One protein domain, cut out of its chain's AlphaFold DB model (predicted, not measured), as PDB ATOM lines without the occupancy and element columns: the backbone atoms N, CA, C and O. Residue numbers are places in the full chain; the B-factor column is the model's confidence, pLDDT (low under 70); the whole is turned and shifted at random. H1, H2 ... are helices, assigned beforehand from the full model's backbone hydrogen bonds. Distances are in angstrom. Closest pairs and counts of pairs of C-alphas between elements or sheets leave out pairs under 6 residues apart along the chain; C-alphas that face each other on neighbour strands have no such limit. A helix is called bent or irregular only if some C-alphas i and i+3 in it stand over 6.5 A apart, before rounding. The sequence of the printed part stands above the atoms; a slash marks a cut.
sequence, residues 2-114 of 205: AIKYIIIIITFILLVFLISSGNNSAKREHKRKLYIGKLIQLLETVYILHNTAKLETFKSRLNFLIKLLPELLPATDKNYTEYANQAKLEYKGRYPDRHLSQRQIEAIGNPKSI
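This is residues 2 to 114 of the 205 residues of an uncharacterized protein of Prevotella salivae DSM 15606 (UniProt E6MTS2). One very long helix, H1, makes the longest axis: its residues 2 to 31 stick out as a bare arm, and round the rest of it H2, H3 and H4 pack into a small compact head. H2 folds back along H1 as a helical hairpin, H3 crosses H1, and the short H4 runs along it. The printed part has 113 residues with four named helices, H1 to H4 in chain order, and no named strand: the class is all helix. The whole is extended, with a radius of gyration of the C-alphas of 21.1 A and spans of 78 by 27 by 24 A, the arm making the length.

H1 covers residues 2 to 51, from C-alpha 2 at (212.148, 225.764, 265.150) to C-alpha 51 at (201.516, 198.669, 197.069), 74.0 A. H2 is residues 55 to 71, 25.0 A, and only just irregular: C-alphas 67 and 70 are 6.53 A apart. H3 is residues 80 to 94, 20.8 A. H4 is residues 102 to 109, 10.3 A, ending at C-alpha 109 (201.622, 216.209, 207.376).

H1 is the hub. Its residues 38 to 49 touch H2, opposite ways at a shallow tilt of 30 degrees; the closest C-alphas, of Leu 49 and Phe 58, are 5.7 A apart. Its residues 32 to 43 touch H3, the same way at a steep tilt of 60 degrees, closest at the C-alphas of Ile 36 and Ala 87, 5.1 A. Its residues 39 to 47 touch H4, opposite ways at a shallow tilt of 23 degrees, closest at the C-alphas of Leu 43 and Gln 104, 5.6 A. H3 and H4 are close but not clearly touching; their closest C-alphas, of Ala 84 and Ile 108, are 6.5 A apart. H2 is apart from H3 and H4. Every O i to N i+4 pair is within hydrogen-bond range in H1, H3 and H4, and 11 of 13 in H2.

The C-alphas farthest apart, of Ala 2 and Ala 53, are 78.5 A apart. Without residues 2 to 31, which stand free, the body spans 38 by 29 by 21 A. The printed part has no cut; the link H1 to H2 is tight, the other two are short. The mean pLDDT of the printed part is 90.4, and no printed residue is under 70.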
ATOM      1  N   ALA A   2     212.844 225.331 266.377       70.00
ATOM      2  CA  ALA A   2     212.148 225.764 265.150       70.00
ATOM      3  C   ALA A   2     212.944 225.622 263.830       70.00
ATOM      4  O   ALA A   2     212.404 225.134 262.843       70.00
ATOM      5  N   ILE A   3     214.242 225.951 263.816       79.19
ATOM      6  CA  ILE A   3     215.089 225.875 262.605       79.19
ATOM      7  C   ILE A   3     215.201 224.436 262.064       79.19
ATOM      8  O   ILE A   3     215.168 224.228 260.855       79.19
ATOM      9  N   LYS A   4     215.261 223.426 262.946       79.75
ATOM     10  CA  LYS A   4     215.323 222.014 262.531       79.75
ATOM     11  C   LYS A   4     214.031 221.574 261.830       79.75
ATOM     12  O   LYS A   4     214.102 220.871 260.831       79.75
ATOM     13  N   TYR A   5     212.871 222.036 262.305       84.50
ATOM     14  CA  TYR A   5     211.580 221.750 261.669       84.50
ATOM     15  C   TYR A   5     211.439 222.434 260.306       84.50
ATOM     16  O   TYR A   5     210.964 221.807 259.365       84.50
ATOM     17  N   ILE A   6     211.913 223.676 260.168       86.19
ATOM     18  CA  ILE A   6     211.903 224.398 258.886       86.19
ATOM     19  C   ILE A   6     212.749 223.660 257.838       86.19
ATOM     20  O   ILE A   6     212.296 223.467 256.714       86.19
ATOM     21  N   ILE A   7     213.941 223.182 258.214       87.69
ATOM     22  CA  ILE A   7     214.811 222.417 257.305       87.69
ATOM     23  C   ILE A   7     214.134 221.114 256.860       87.69
ATOM     24  O   ILE A   7     214.157 220.806 255.673       87.69
ATOM     25  N   ILE A   8     213.491 220.383 257.780       89.00
ATOM     26  CA  ILE A   8     212.767 219.136 257.467       89.00
ATOM     27  C   ILE A   8     211.591 219.391 256.510       89.00
ATOM     28  O   ILE A   8     211.349 218.605 255.596       89.00
ATOM     29  N   ILE A   9     210.865 220.497 256.686       88.50
ATOM     30  CA  ILE A   9     209.748 220.854 255.802       88.50
ATOM     31  C   ILE A   9     210.262 221.197 254.399       88.50
ATOM     32  O   ILE A   9     209.705 220.720 253.412       88.50
ATOM     33  N   ILE A  10     211.348 221.968 254.288       90.31
ATOM     34  CA  ILE A  10     211.941 222.329 252.991       90.31
ATOM     35  C   ILE A  10     212.453 221.085 252.259       90.31
ATOM     36  O   ILE A  10     212.182 220.924 251.069       90.31
ATOM     37  N   THR A  11     213.154 220.178 252.947       89.19
ATOM     38  CA  THR A  11     213.640 218.938 252.326       89.19
ATOM     39  C   THR A  11     212.493 218.036 251.889       89.19
ATOM     40  O   THR A  11     212.559 217.468 250.800       89.19
ATOM     41  N   PHE A  12     211.410 217.955 252.666       91.06
ATOM     42  CA  PHE A  12     210.211 217.214 252.277       91.06
ATOM     43  C   PHE A  12     209.527 217.821 251.040       91.06
ATOM     44  O   PHE A  12     209.190 217.092 250.109       91.06
ATOM     45  N   ILE A  13     209.383 219.150 250.973       90.56
ATOM     46  CA  ILE A  13     208.815 219.842 249.802       90.56
ATOM     47  C   ILE A  13     209.672 219.600 248.555       90.56
ATOM     48  O   ILE A  13     209.133 219.281 247.494       90.56
ATOM     49  N   LEU A  14     211.000 219.700 248.672       88.50
ATOM     50  CA  LEU A  14     211.921 219.423 247.567       88.50
ATOM     51  C   LEU A  14     211.838 217.964 247.107       88.50
ATOM     52  O   LEU A  14     211.804 217.708 245.905       88.50
ATOM     53  N   LEU A  15     211.743 217.012 248.039       88.75
ATOM     54  CA  LEU A  15     211.571 215.593 247.724       88.75
ATOM     55  C   LEU A  15     210.267 215.349 246.948       88.75
ATOM     56  O   LEU A  15     210.281 214.713 245.894       88.75
ATOM     57  N   VAL A  16     209.146 215.897 247.427       85.62
ATOM     58  CA  VAL A  16     207.838 215.785 246.759       85.62
ATOM     59  C   VAL A  16     207.873 216.437 245.375       85.62
ATOM     60  O   VAL A  16     207.356 215.866 244.410       85.62
ATOM     61  N   PHE A  17     208.523 217.596 245.240       86.25
ATOM     62  CA  PHE A  17     208.689 218.276 243.956       86.25
ATOM     63  C   PHE A  17     209.515 217.445 242.964       86.25
ATOM     64  O   PHE A  17     209.107 217.297 241.811       86.25
ATOM     65  N   LEU A  18     210.630 216.849 243.399       79.31
ATOM     66  CA  LEU A  18     211.467 215.984 242.560       79.31
ATOM     67  C   LEU A  18     210.718 214.726 242.106       79.31
ATOM     68  O   LEU A  18     210.741 214.401 240.917       79.31
ATOM     69  N   ILE A  19     209.997 214.059 243.014       77.75
ATOM     70  CA  ILE A  19     209.179 212.878 242.693       77.75
ATOM     71  C   ILE A  19     208.076 213.244 241.685       77.75
ATOM     72  O   ILE A  19     207.881 212.545 240.686       77.75
ATOM     73  N   SER A  20     207.384 214.366 241.899       74.62
ATOM     74  CA  SER A  20     206.341 214.862 240.993       74.62
ATOM     75  C   SER A  20     206.901 215.224 239.610       74.62
ATOM     76  O   SER A  20     206.357 214.813 238.580       74.62
ATOM     77  N   SER A  21     208.036 215.929 239.564       72.25
ATOM     78  CA  SER A  21     208.725 216.304 238.323       72.25
ATOM     79  C   SER A  21     209.183 215.077 237.521       72.25
ATOM     80  O   SER A  21     208.928 214.996 236.315       72.25
ATOM     81  N   GLY A  22     209.768 214.078 238.193       74.00
ATOM     82  CA  GLY A  22     210.179 212.815 237.580       74.00
ATOM     83  C   GLY A  22     209.003 212.047 236.972       74.00
ATOM     84  O   GLY A  22     209.052 211.650 235.807       74.00
ATOM     85  N   ASN A  23     207.893 211.927 237.707       74.38
ATOM     86  CA  ASN A  23     206.688 211.251 237.219       74.38
ATOM     87  C   ASN A  23     206.078 211.972 235.996       74.38
ATOM     88  O   ASN A  23     205.649 211.345 235.025       74.38
ATOM     89  N   ASN A  24     206.104 213.308 235.988       77.75
ATOM     90  CA  ASN A  24     205.648 214.113 234.852       77.75
ATOM     91  C   ASN A  24     206.573 214.010 233.628       77.75
ATOM     92  O   ASN A  24     206.106 214.106 232.492       77.75
ATOM     93  N   SER A  25     207.881 213.826 233.819       80.69
ATOM     94  CA  SER A  25     208.816 213.545 232.723       80.69
ATOM     95  C   SER A  25     208.533 212.180 232.085       80.69
ATOM     96  O   SER A  25     208.300 212.118 230.876       80.69
ATOM     97  N   ALA A  26     208.410 211.124 232.893       83.19
ATOM     98  CA  ALA A  26     208.129 209.772 232.409       83.19
ATOM     99  C   ALA A  26     206.799 209.687 231.638       83.19
ATOM    100  O   ALA A  26     206.733 209.115 230.548       83.19
ATOM    101  N   LYS A  27     205.735 210.326 232.147       84.81
ATOM    102  CA  LYS A  27     204.438 210.400 231.453       84.81
ATOM    103  C   LYS A  27     204.537 211.108 230.100       84.81
ATOM    104  O   LYS A  27     203.927 210.660 229.128       84.81
ATOM    105  N   ARG A  28     205.308 212.199 230.014       84.56
ATOM    106  CA  ARG A  28     205.541 212.922 228.753       84.56
ATOM    107  C   ARG A  28     206.309 212.066 227.752       84.56
ATOM    108  O   ARG A  28     205.911 212.006 226.593       84.56
ATOM    109  N   GLU A  29     207.354 211.373 228.197       88.75
ATOM    110  CA  GLU A  29     208.128 210.479 227.336       88.75
ATOM    111  C   GLU A  29     207.279 209.313 226.815       88.75
ATOM    112  O   GLU A  29     207.307 209.017 225.620       88.75
ATOM    113  N   HIS A  30     206.478 208.689 227.682       91.00
ATOM    114  CA  HIS A  30     205.561 207.625 227.283       91.00
ATOM    115  C   HIS A  30     204.554 208.119 226.237       91.00
ATOM    116  O   HIS A  30     204.399 207.498 225.184       91.00
ATOM    117  N   LYS A  31     203.932 209.284 226.475       89.88
ATOM    118  CA  LYS A  31     203.014 209.923 225.522       89.88
ATOM    119  C   LYS A  31     203.699 210.187 224.177       89.88
ATOM    120  O   LYS A  31     203.134 209.865 223.136       89.88
ATOM    121  N   ARG A  32     204.922 210.727 224.186       93.25
ATOM    122  CA  ARG A  32     205.720 210.965 222.974       93.25
ATOM    123  C   ARG A  32     205.939 209.671 222.185       93.25
ATOM    124  O   ARG A  32     205.582 209.618 221.012       93.25
ATOM    125  N   LYS A  33     206.465 208.624 222.830       94.75
ATOM    126  CA  LYS A  33     206.719 207.319 222.187       94.75
ATOM    127  C   LYS A  33     205.444 206.717 221.597       94.75
ATOM    128  O   LYS A  33     205.473 206.215 220.477       94.75
ATOM    129  N   LEU A  34     204.325 206.819 222.316       95.25
ATOM    130  CA  LEU A  34     203.025 206.343 221.846       95.25
ATOM    131  C   LEU A  34     202.619 207.016 220.527       95.25
ATOM    132  O   LEU A  34     202.284 206.324 219.567       95.25
ATOM    133  N   TYR A  35     202.659 208.349 220.452       94.88
ATOM    134  CA  TYR A  35     202.228 209.060 219.244       94.88
ATOM    135  C   TYR A  35     203.185 208.893 218.071       94.88
ATOM    136  O   TYR A  35     202.720 208.723 216.948       94.88
ATOM    137  N   ILE A  36     204.496 208.866 218.318       97.00
ATOM    138  CA  ILE A  36     205.482 208.534 217.283       97.00
ATOM    139  C   ILE A  36     205.191 207.144 216.715       97.00
ATOM    140  O   ILE A  36     205.099 206.986 215.499       97.00
ATOM    141  N   GLY A  37     204.940 206.158 217.581       97.31
ATOM    142  CA  GLY A  37     204.553 204.810 217.167       97.31
ATOM    143  C   GLY A  37     203.314 204.796 216.267       97.31
ATOM    144  O   GLY A  37     203.335 204.167 215.210       97.31
ATOM    145  N   LYS A  38     202.262 205.541 216.627       96.88
ATOM    146  CA  LYS A  38     201.043 205.656 215.805       96.88
ATOM    147  C   LYS A  38     201.294 206.340 214.456       96.88
ATOM    148  O   LYS A  38     200.746 205.915 213.443       96.88
ATOM    149  N   LEU A  39     202.140 207.368 214.410       97.31
ATOM    150  CA  LEU A  39     202.513 208.034 213.157       97.31
ATOM    151  C   LEU A  39     203.335 207.111 212.246       97.31
ATOM    152  O   LEU A  39     203.151 207.124 211.031       97.31
ATOM    153  N   ILE A  40     204.181 206.249 212.812       97.81
ATOM    154  CA  ILE A  40     204.891 205.218 212.044       97.81
ATOM    155  C   ILE A  40     203.907 204.184 211.486       97.81
ATOM    156  O   ILE A  40     203.965 203.869 210.298       97.81
ATOM    157  N   GLN A  41     202.947 203.725 212.294       97.75
ATOM    158  CA  GLN A  41     201.885 202.824 211.831       97.75
ATOM    159  C   GLN A  41     201.052 203.441 210.700       97.75
ATOM    160  O   GLN A  41     200.673 202.735 209.763       97.75
ATOM    161  N   LEU A  42     200.792 204.753 210.740       96.94
ATOM    162  CA  LEU A  42     200.151 205.476 209.640       96.94
ATOM    163  C   LEU A  42     200.992 205.370 208.360       96.94
ATOM    164  O   LEU A  42     200.469 204.962 207.323       96.94
ATOM    165  N   LEU A  43     202.293 205.673 208.429       97.25
ATOM    166  CA  LEU A  43     203.198 205.578 207.278       97.25
ATOM    167  C   LEU A  43     203.251 204.161 206.695       97.25
ATOM    168  O   LEU A  43     203.199 203.999 205.475       97.25
ATOM    169  N   GLU A  44     203.343 203.138 207.545       97.50
ATOM    170  CA  GLU A  44     203.337 201.725 207.148       97.50
ATOM    171  C   GLU A  44     202.017 201.329 206.485       97.50
ATOM    172  O   GLU A  44     202.003 200.662 205.450       97.50
ATOM    173  N   THR A  45     200.896 201.772 207.046       96.56
ATOM    174  CA  THR A  45     199.563 201.456 206.528       96.56
ATOM    175  C   THR A  45     199.339 202.085 205.159       96.56
ATOM    176  O   THR A  45     198.931 201.391 204.227       96.56
ATOM    177  N   VAL A  46     199.675 203.369 205.012       94.69
ATOM    178  CA  VAL A  46     199.593 204.090 203.736       94.69
ATOM    179  C   VAL A  46     200.503 203.441 202.691       94.69
ATOM    180  O   VAL A  46     200.087 203.255 201.549       94.69
ATOM    181  N   TYR A  47     201.715 203.023 203.074       95.50
ATOM    182  CA  TYR A  47     202.597 202.270 202.184       95.50
ATOM    183  C   TYR A  47     201.935 200.981 201.683       95.50
ATOM    184  O   TYR A  47     201.898 200.733 200.479       95.50
ATOM    185  N   ILE A  48     201.389 200.158 202.583       96.19
ATOM    186  CA  ILE A  48     200.804 198.868 202.197       96.19
ATOM    187  C   ILE A  48     199.573 199.070 201.308       96.19
ATOM    188  O   ILE A  48     199.455 198.386 200.293       96.19
ATOM    189  N   LEU A  49     198.693 200.023 201.635       94.12
ATOM    190  CA  LEU A  49     197.497 200.325 200.838       94.12
ATOM    191  C   LEU A  49     197.831 200.674 199.382       94.12
ATOM    192  O   LEU A  49     197.104 200.281 198.468       94.12
ATOM    193  N   HIS A  50     198.950 201.363 199.156       90.88
ATOM    194  CA  HIS A  50     199.377 201.772 197.819       90.88
ATOM    195  C   HIS A  50     200.175 200.725 197.047       90.88
ATOM    196  O   HIS A  50     200.329 200.875 195.839       90.88
ATOM    197  N   ASN A  51     200.648 199.665 197.701       92.94
ATOM    198  CA  ASN A  51     201.516 198.669 197.069       92.94
ATOM    199  C   ASN A  51     200.915 197.258 197.028       92.94
ATOM    200  O   ASN A  51     201.418 196.398 196.309       92.94
ATOM    201  N   THR A  52     199.846 196.984 197.776       95.94
ATOM    202  CA  THR A  52     199.200 195.668 197.754       95.94
ATOM    203  C   THR A  52     198.270 195.503 196.549       95.94
ATOM    204  O   THR A  52     197.491 196.400 196.223       95.94
ATOM    205  N   ALA A  53     198.307 194.312 195.948       94.94
ATOM    206  CA  ALA A  53     197.284 193.791 195.038       94.94
ATOM    207  C   ALA A  53     196.428 192.690 195.703       94.94
ATOM    208  O   ALA A  53     195.575 192.086 195.073       94.94
ATOM    209  N   LYS A  54     196.626 192.402 196.998       95.88
ATOM    210  CA  LYS A  54     195.836 191.402 197.734       95.88
ATOM    211  C   LYS A  54     194.639 192.063 198.413       95.88
ATOM    212  O   LYS A  54     194.837 192.888 199.309       95.88
ATOM    213  N   LEU A  55     193.422 191.665 198.029       92.81
ATOM    214  CA  LEU A  55     192.162 192.243 198.522       92.81
ATOM    215  C   LEU A  55     192.036 192.199 200.048       92.81
ATOM    216  O   LEU A  55     191.750 193.216 200.669       92.81
ATOM    217  N   GLU A  56     192.313 191.052 200.666       93.94
ATOM    218  CA  GLU A  56     192.193 190.905 202.123       93.94
ATOM    219  C   GLU A  56     193.192 191.785 202.881       93.94
ATOM    220  O   GLU A  56     192.853 192.426 203.876       93.94
ATOM    221  N   THR A  57     194.421 191.897 202.369       96.50
ATOM    222  CA  THR A  57     195.424 192.813 202.927       96.50
ATOM    223  C   THR A  57     194.977 194.265 202.786       96.50
ATOM    224  O   THR A  57     195.122 195.036 203.733       96.50
ATOM    225  N   PHE A  58     194.415 194.633 201.633       96.25
ATOM    226  CA  PHE A  58     193.881 195.969 201.402       96.25
ATOM    227  C   PHE A  58     192.752 196.300 202.388       96.25
ATOM    228  O   PHE A  58     192.870 197.270 203.132       96.25
ATOM    229  N   LYS A  59     191.717 195.452 202.477       91.94
ATOM    230  CA  LYS A  59     190.584 195.629 203.403       91.94
ATOM    231  C   LYS A  59     191.045 195.739 204.855       91.94
ATOM    232  O   LYS A  59     190.648 196.657 205.569       91.94
ATOM    233  N   SER A  60     191.922 194.832 205.286       93.75
ATOM    234  CA  SER A  60     192.465 194.826 206.647       93.75
ATOM    235  C   SER A  60     193.198 196.131 206.975       93.75
ATOM    236  O   SER A  60     192.956 196.736 208.022       93.75
ATOM    237  N   ARG A  61     194.055 196.613 206.066       95.12
ATOM    238  CA  ARG A  61     194.810 197.858 206.262       95.12
ATOM    239  C   ARG A  61     193.940 199.100 206.179       95.12
ATOM    240  O   ARG A  61     194.186 200.037 206.929       95.12
ATOM    241  N   LEU A  62     192.908 199.094 205.343       92.69
ATOM    242  CA  LEU A  62     191.966 200.203 205.260       92.69
ATOM    243  C   LEU A  62     191.154 200.324 206.555       92.69
ATOM    244  O   LEU A  62     191.073 201.402 207.135       92.69
ATOM    245  N   ASN A  63     190.646 199.201 207.066       91.00
ATOM    246  CA  ASN A  63     189.943 199.158 208.348       91.00
ATOM    247  C   ASN A  63     190.841 199.591 209.509       91.00
ATOM    248  O   ASN A  63     190.396 200.303 210.409       91.00
ATOM    249  N   PHE A  64     192.111 199.182 209.494       93.00
ATOM    250  CA  PHE A  64     193.086 199.646 210.474       93.00
ATOM    251  C   PHE A  64     193.315 201.161 210.376       93.00
ATOM    252  O   PHE A  64     193.289 201.832 211.403       93.00
ATOM    253  N   LEU A  65     193.460 201.714 209.165       92.56
ATOM    254  CA  LEU A  65     193.617 203.156 208.960       92.56
ATOM    255  C   LEU A  65     192.432 203.936 209.537       92.56
ATOM    256  O   LEU A  65     192.640 204.877 210.295       92.56
ATOM    257  N   ILE A  66     191.201 203.513 209.234       89.88
ATOM    258  CA  ILE A  66     189.973 204.158 209.726       89.88
ATOM    259  C   ILE A  66     189.945 204.206 211.260       89.88
ATOM    260  O   ILE A  66     189.556 205.220 211.833       89.88
ATOM    261  N   LYS A  67     190.402 203.140 211.929       89.69
ATOM    262  CA  LYS A  67     190.500 203.082 213.397       89.69
ATOM    263  C   LYS A  67     191.655 203.918 213.950       89.69
ATOM    264  O   LYS A  67     191.514 204.505 215.015       89.69
ATOM    265  N   LEU A  68     192.773 203.998 213.230       92.00
ATOM    266  CA  LEU A  68     193.963 204.737 213.653       92.00
ATOM    267  C   LEU A  68     193.767 206.258 213.587       92.00
ATOM    268  O   LEU A  68     194.225 206.965 214.479       92.00
ATOM    269  N   LEU A  69     193.103 206.774 212.547       90.50
ATOM    270  CA  LEU A  69     192.920 208.216 212.328       90.50
ATOM    271  C   LEU A  69     192.381 208.997 213.545       90.50
ATOM    272  O   LEU A  69     192.997 210.010 213.886       90.50
ATOM    273  N   PRO A  70     191.300 208.573 214.233       88.25
ATOM    274  CA  PRO A  70     190.798 209.284 215.412       88.25
ATOM    275  C   PRO A  70     191.753 209.235 216.613       88.25
ATOM    276  O   PRO A  70     191.631 210.045 217.527       88.25
ATOM    277  N   GLU A  71     192.710 208.306 216.628       90.25
ATOM    278  CA  GLU A  71     193.676 208.158 217.716       90.25
ATOM    279  C   GLU A  71     194.933 209.029 217.563       90.25
ATOM    280  O   GLU A  71     195.766 209.085 218.478       90.25
ATOM    281  N   LEU A  72     195.107 209.669 216.405       89.88
ATOM    282  CA  LEU A  72     196.242 210.538 216.120       89.88
ATOM    283  C   LEU A  72     196.056 211.918 216.757       89.88
ATOM    284  O   LEU A  72     194.946 212.437 216.876       89.88
ATOM    285  N   LEU A  73     197.173 212.550 217.131       85.81
ATOM    286  CA  LEU A  73     197.144 213.964 217.499       85.81
ATOM    287  C   LEU A  73     196.732 214.808 216.287       85.81
ATOM    288  O   LEU A  73     197.150 214.511 215.163       85.81
ATOM    289  N   PRO A  74     195.959 215.884 216.496       84.44
ATOM    290  CA  PRO A  74     195.704 216.842 215.436       84.44
ATOM    291  C   PRO A  74     197.014 217.532 215.033       84.44
ATOM    292  O   PRO A  74     197.853 217.815 215.886       84.44
ATOM    293  N   ALA A  75     197.148 217.881 213.752       81.75
ATOM    294  CA  ALA A  75     198.312 218.613 213.245       81.75
ATOM    295  C   ALA A  75     198.509 219.993 213.910       81.75
ATOM    296  O   ALA A  75     199.598 220.552 213.875       81.75
ATOM    297  N   THR A  76     197.462 220.527 214.548       85.75
ATOM    298  CA  THR A  76     197.496 221.767 215.334       85.75
ATOM    299  C   THR A  76     198.087 221.593 216.738       85.75
ATOM    300  O   THR A  76     198.255 222.587 217.439       85.75
ATOM    301  N   ASP A  77     198.367 220.365 217.202       90.81
ATOM    302  CA  ASP A  77     199.055 220.157 218.482       90.81
ATOM    303  C   ASP A  77     200.488 220.694 218.392       90.81
ATOM    304  O   ASP A  77     201.225 220.393 217.454       90.81
ATOM    305  N   LYS A  78     200.909 221.459 219.402       91.81
ATOM    306  CA  LYS A  78     202.231 222.099 219.438       91.81
ATOM    307  C   LYS A  78     203.409 221.128 219.288       91.81
ATOM    308  O   LYS A  78     204.470 221.541 218.836       91.81
ATOM    309  N   ASN A  79     203.243 219.860 219.670       92.38
ATOM    310  CA  ASN A  79     204.298 218.847 219.576       92.38
ATOM    311  C   ASN A  79     204.188 218.004 218.297       92.38
ATOM    312  O   ASN A  79     205.033 217.143 218.060       92.38
ATOM    313  N   TYR A  80     203.149 218.211 217.481       93.38
ATOM    314  CA  TYR A  80     202.866 217.360 216.330       93.38
ATOM    315  C   TYR A  80     204.033 217.327 215.348       93.38
ATOM    316  O   TYR A  80     204.500 216.251 214.985       93.38
ATOM    317  N   THR A  81     204.544 218.498 214.962       95.19
ATOM    318  CA  THR A  81     205.654 218.623 214.010       95.19
ATOM    319  C   THR A  81     206.903 217.882 214.489       95.19
ATOM    320  O   THR A  81     207.547 217.191 213.700       95.19
ATOM    321  N   GLU A  82     207.226 217.973 215.782       95.62
ATOM    322  CA  GLU A  82     208.345 217.234 216.375       95.62
ATOM    323  C   GLU A  82     208.122 215.719 216.255       95.62
ATOM    324  O   GLU A  82     208.984 215.004 215.740       95.62
ATOM    325  N   TYR A  83     206.952 215.231 216.674       96.50
ATOM    326  CA  TYR A  83     206.634 213.802 216.653       96.50
ATOM    327  C   TYR A  83     206.566 213.248 215.227       96.50
ATOM    328  O   TYR A  83     207.051 212.147 214.974       96.50
ATOM    329  N   ALA A  84     206.023 214.012 214.280       96.56
ATOM    330  CA  ALA A  84     205.979 213.652 212.868       96.56
ATOM    331  C   ALA A  84     207.385 213.548 212.268       96.56
ATOM    332  O   ALA A  84     207.673 212.599 211.540       96.56
ATOM    333  N   ASN A  85     208.288 214.476 212.593       96.75
ATOM    334  CA  ASN A  85     209.669 214.420 212.116       96.75
ATOM    335  C   ASN A  85     210.440 213.241 212.721       96.75
ATOM    336  O   ASN A  85     211.123 212.527 211.986       96.75
ATOM    337  N   GLN A  86     210.280 212.977 214.021       97.44
ATOM    338  CA  GLN A  86     210.871 211.797 214.665       97.44
ATOM    339  C   GLN A  86     210.328 210.495 214.059       97.44
ATOM    340  O   GLN A  86     211.110 209.612 213.715       97.44
ATOM    341  N   ALA A  87     209.019 210.405 213.811       97.69
ATOM    342  CA  ALA A  87     208.408 209.257 213.143       97.69
ATOM    343  C   ALA A  87     208.966 209.024 211.729       97.69
ATOM    344  O   ALA A  87     209.243 207.882 211.367       97.69
ATOM    345  N   LYS A  88     209.186 210.083 210.933       97.31
ATOM    346  CA  LYS A  88     209.823 209.969 209.604       97.31
ATOM    347  C   LYS A  88     211.253 209.430 209.698       97.31
ATOM    348  O   LYS A  88     211.630 208.575 208.898       97.31
ATOM    349  N   LEU A  89     212.038 209.921 210.659       96.88
ATOM    350  CA  LEU A  89     213.414 209.466 210.885       96.88
ATOM    351  C   LEU A  89     213.450 207.996 211.310       96.88
ATOM    352  O   LEU A  89     214.180 207.208 210.712       96.88
ATOM    353  N   GLU A  90     212.621 207.608 212.279       97.38
ATOM    354  CA  GLU A  90     212.509 206.214 212.712       97.38
ATOM    355  C   GLU A  90     212.029 205.296 211.587       97.38
ATOM    356  O   GLU A  90     212.575 204.208 211.411       97.38
ATOM    357  N   TYR A  91     211.042 205.724 210.796       97.56
ATOM    358  CA  TYR A  91     210.560 204.957 209.648       97.56
ATOM    359  C   TYR A  91     211.683 204.700 208.637       97.56
ATOM    360  O   TYR A  91     211.868 203.565 208.204       97.56
ATOM    361  N   LYS A  92     212.474 205.732 208.307       95.75
ATOM    362  CA  LYS A  92     213.643 205.602 207.424       95.75
ATOM    363  C   LYS A  92     214.710 204.679 208.020       95.75
ATOM    364  O   LYS A  92     215.322 203.916 207.286       95.75
ATOM    365  N   GLY A  93     214.910 204.712 209.339       96.44
ATOM    366  CA  GLY A  93     215.813 203.789 210.030       96.44
ATOM    367  C   GLY A  93     215.360 202.326 209.952       96.44
ATOM    368  O   GLY A  93     216.187 201.441 209.764       96.44
ATOM    369  N   ARG A  94     214.048 202.062 210.052       96.38
ATOM    370  CA  ARG A  94     213.472 200.704 209.944       96.38
ATOM    371  C   ARG A  94     213.447 200.178 208.509       96.38
ATOM    372  O   ARG A  94     213.558 198.974 208.299       96.38
ATOM    373  N   TYR A  95     213.262 201.067 207.538       95.69
ATOM    374  CA  TYR A  95     213.115 200.732 206.124       95.69
ATOM    375  C   TYR A  95     214.055 201.590 205.260       95.69
ATOM    376  O   TYR A  95     213.581 202.483 204.555       95.69
ATOM    377  N   PRO A  96     215.374 201.332 205.295       92.06
ATOM    378  CA  PRO A  96     216.369 202.193 204.650       92.06
ATOM    379  C   PRO A  96     216.183 202.304 203.132       92.06
ATOM    380  O   PRO A  96     216.382 203.382 202.574       92.06
ATOM    381  N   ASP A  97     215.714 201.236 202.485       93.00
ATOM    382  CA  ASP A  97     215.505 201.183 201.030       93.00
ATOM    383  C   ASP A  97     214.171 201.800 200.577       93.00
ATOM    384  O   ASP A  97     213.840 201.791 199.391       93.00
ATOM    385  N   ARG A  98     213.351 202.305 201.510       89.69
ATOM    386  CA  ARG A  98     212.028 202.860 201.203       89.69
ATOM    387  C   ARG A  98     212.035 204.373 201.332       89.69
ATOM    388  O   ARG A  98     212.095 204.926 202.429       89.69
ATOM    389  N   HIS A  99     211.868 205.051 200.205       90.50
ATOM    390  CA  HIS A  99     211.546 206.473 200.210       90.50
ATOM    391  C   HIS A  99     210.081 206.691 200.594       90.50
ATOM    392  O   HIS A  99     209.196 205.932 200.190       90.50
ATOM    393  N   LEU A 100     209.817 207.746 201.370       90.94
ATOM    394  CA  LEU A 100     208.448 208.158 201.653       90.94
ATOM    395  C   LEU A 100     207.790 208.646 200.365       90.94
ATOM    396  O   LEU A 100     208.264 209.585 199.729       90.94
ATOM    397  N   SER A 101     206.681 208.012 200.002       90.19
ATOM    398  CA  SER A 101     205.841 208.468 198.898       90.19
ATOM    399  C   SER A 101     205.161 209.797 199.230       90.19
ATOM    400  O   SER A 101     204.909 210.107 200.396       90.19
ATOM    401  N   GLN A 102     204.767 210.542 198.196       89.31
ATOM    402  CA  GLN A 102     204.029 211.797 198.353       89.31
ATOM    403  C   GLN A 102     202.780 211.631 199.235       89.31
ATOM    404  O   GLN A 102     202.552 212.415 200.150       89.31
ATOM    405  N   ARG A 103     202.031 210.535 199.061       88.00
ATOM    406  CA  ARG A 103     200.840 210.252 199.877       88.00
ATOM    407  C   ARG A 103     201.163 209.978 201.344       88.00
ATOM    408  O   ARG A 103     200.375 210.322 202.216       88.00
ATOM    409  N   GLN A 104     202.308 209.360 201.639       93.06
ATOM    410  CA  GLN A 104     202.769 209.195 203.021       93.06
ATOM    411  C   GLN A 104     203.160 210.540 203.638       93.06
ATOM    412  O   GLN A 104     202.850 210.777 204.802       93.06
ATOM    413  N   ILE A 105     203.809 211.415 202.861       93.06
ATOM    414  CA  ILE A 105     204.188 212.770 203.284       93.06
ATOM    415  C   ILE A 105     202.940 213.606 203.588       93.06
ATOM    416  O   ILE A 105     202.884 214.253 204.631       93.06
ATOM    417  N   GLU A 106     201.928 213.550 202.727       89.94
ATOM    418  CA  GLU A 106     200.644 214.229 202.929       89.94
ATOM    419  C   GLU A 106     199.904 213.677 204.151       89.94
ATOM    420  O   GLU A 106     199.512 214.442 205.033       89.94
ATOM    421  N   ALA A 107     199.793 212.347 204.259       91.06
ATOM    422  CA  ALA A 107     199.115 211.682 205.368       91.06
ATOM    423  C   ALA A 107     199.720 212.042 206.730       91.06
ATOM    424  O   ALA A 107     198.984 212.320 207.672       91.06
ATOM    425  N   ILE A 108     201.052 212.056 206.850       94.56
ATOM    426  CA  ILE A 108     201.725 212.427 208.102       94.56
ATOM    427  C   ILE A 108     201.816 213.944 208.308       94.56
ATOM    428  O   ILE A 108     202.083 214.394 209.415       94.56
ATOM    429  N   GLY A 109     201.653 214.752 207.259       91.06
ATOM    430  CA  GLY A 109     201.622 216.209 207.376       91.06
ATOM    431  C   GLY A 109     200.296 216.700 207.948       91.06
ATOM    432  O   GLY A 109     200.274 217.586 208.799       91.06
ATOM    433  N   ASN A 110     199.189 216.100 207.507       87.00
ATOM    434  CA  ASN A 110     197.855 216.430 207.986       87.00
ATOM    435  C   ASN A 110     196.929 215.199 207.947       87.00
ATOM    436  O   ASN A 110     196.153 215.051 207.010       87.00
ATOM    437  N   PRO A 111     196.915 214.338 208.977       85.00
ATOM    438  CA  PRO A 111     196.086 213.130 208.971       85.00
ATOM    439  C   PRO A 111     194.590 213.415 208.815       85.00
ATOM    440  O   PRO A 111     193.854 212.591 208.281       85.00
ATOM    441  N   LYS A 112     194.132 214.601 209.245       80.69
ATOM    442  CA  LYS A 112     192.735 215.029 209.092       80.69
ATOM    443  C   LYS A 112     192.345 215.311 207.640       80.69
ATOM    444  O   LYS A 112     191.154 215.367 207.356       80.69
ATOM    445  N   SER A 113     193.303 215.475 206.723       79.44
ATOM    446  CA  SER A 113     193.005 215.593 205.291       79.44
ATOM    447  C   SER A 113     192.629 214.257 204.649       79.44
ATOM    448  O   SER A 113     192.212 214.240 203.493       79.44
ATOM    449  N   ILE A 114     192.760 213.136 205.370       83.69
ATOM    450  CA  ILE A 114     192.278 211.835 204.907       83.69
ATOM    451  C   ILE A 114     190.761 211.815 205.084       83.69
ATOM    452  O   ILE A 114     190.228 211.544 206.159       83.69
TER     453      ILE A 114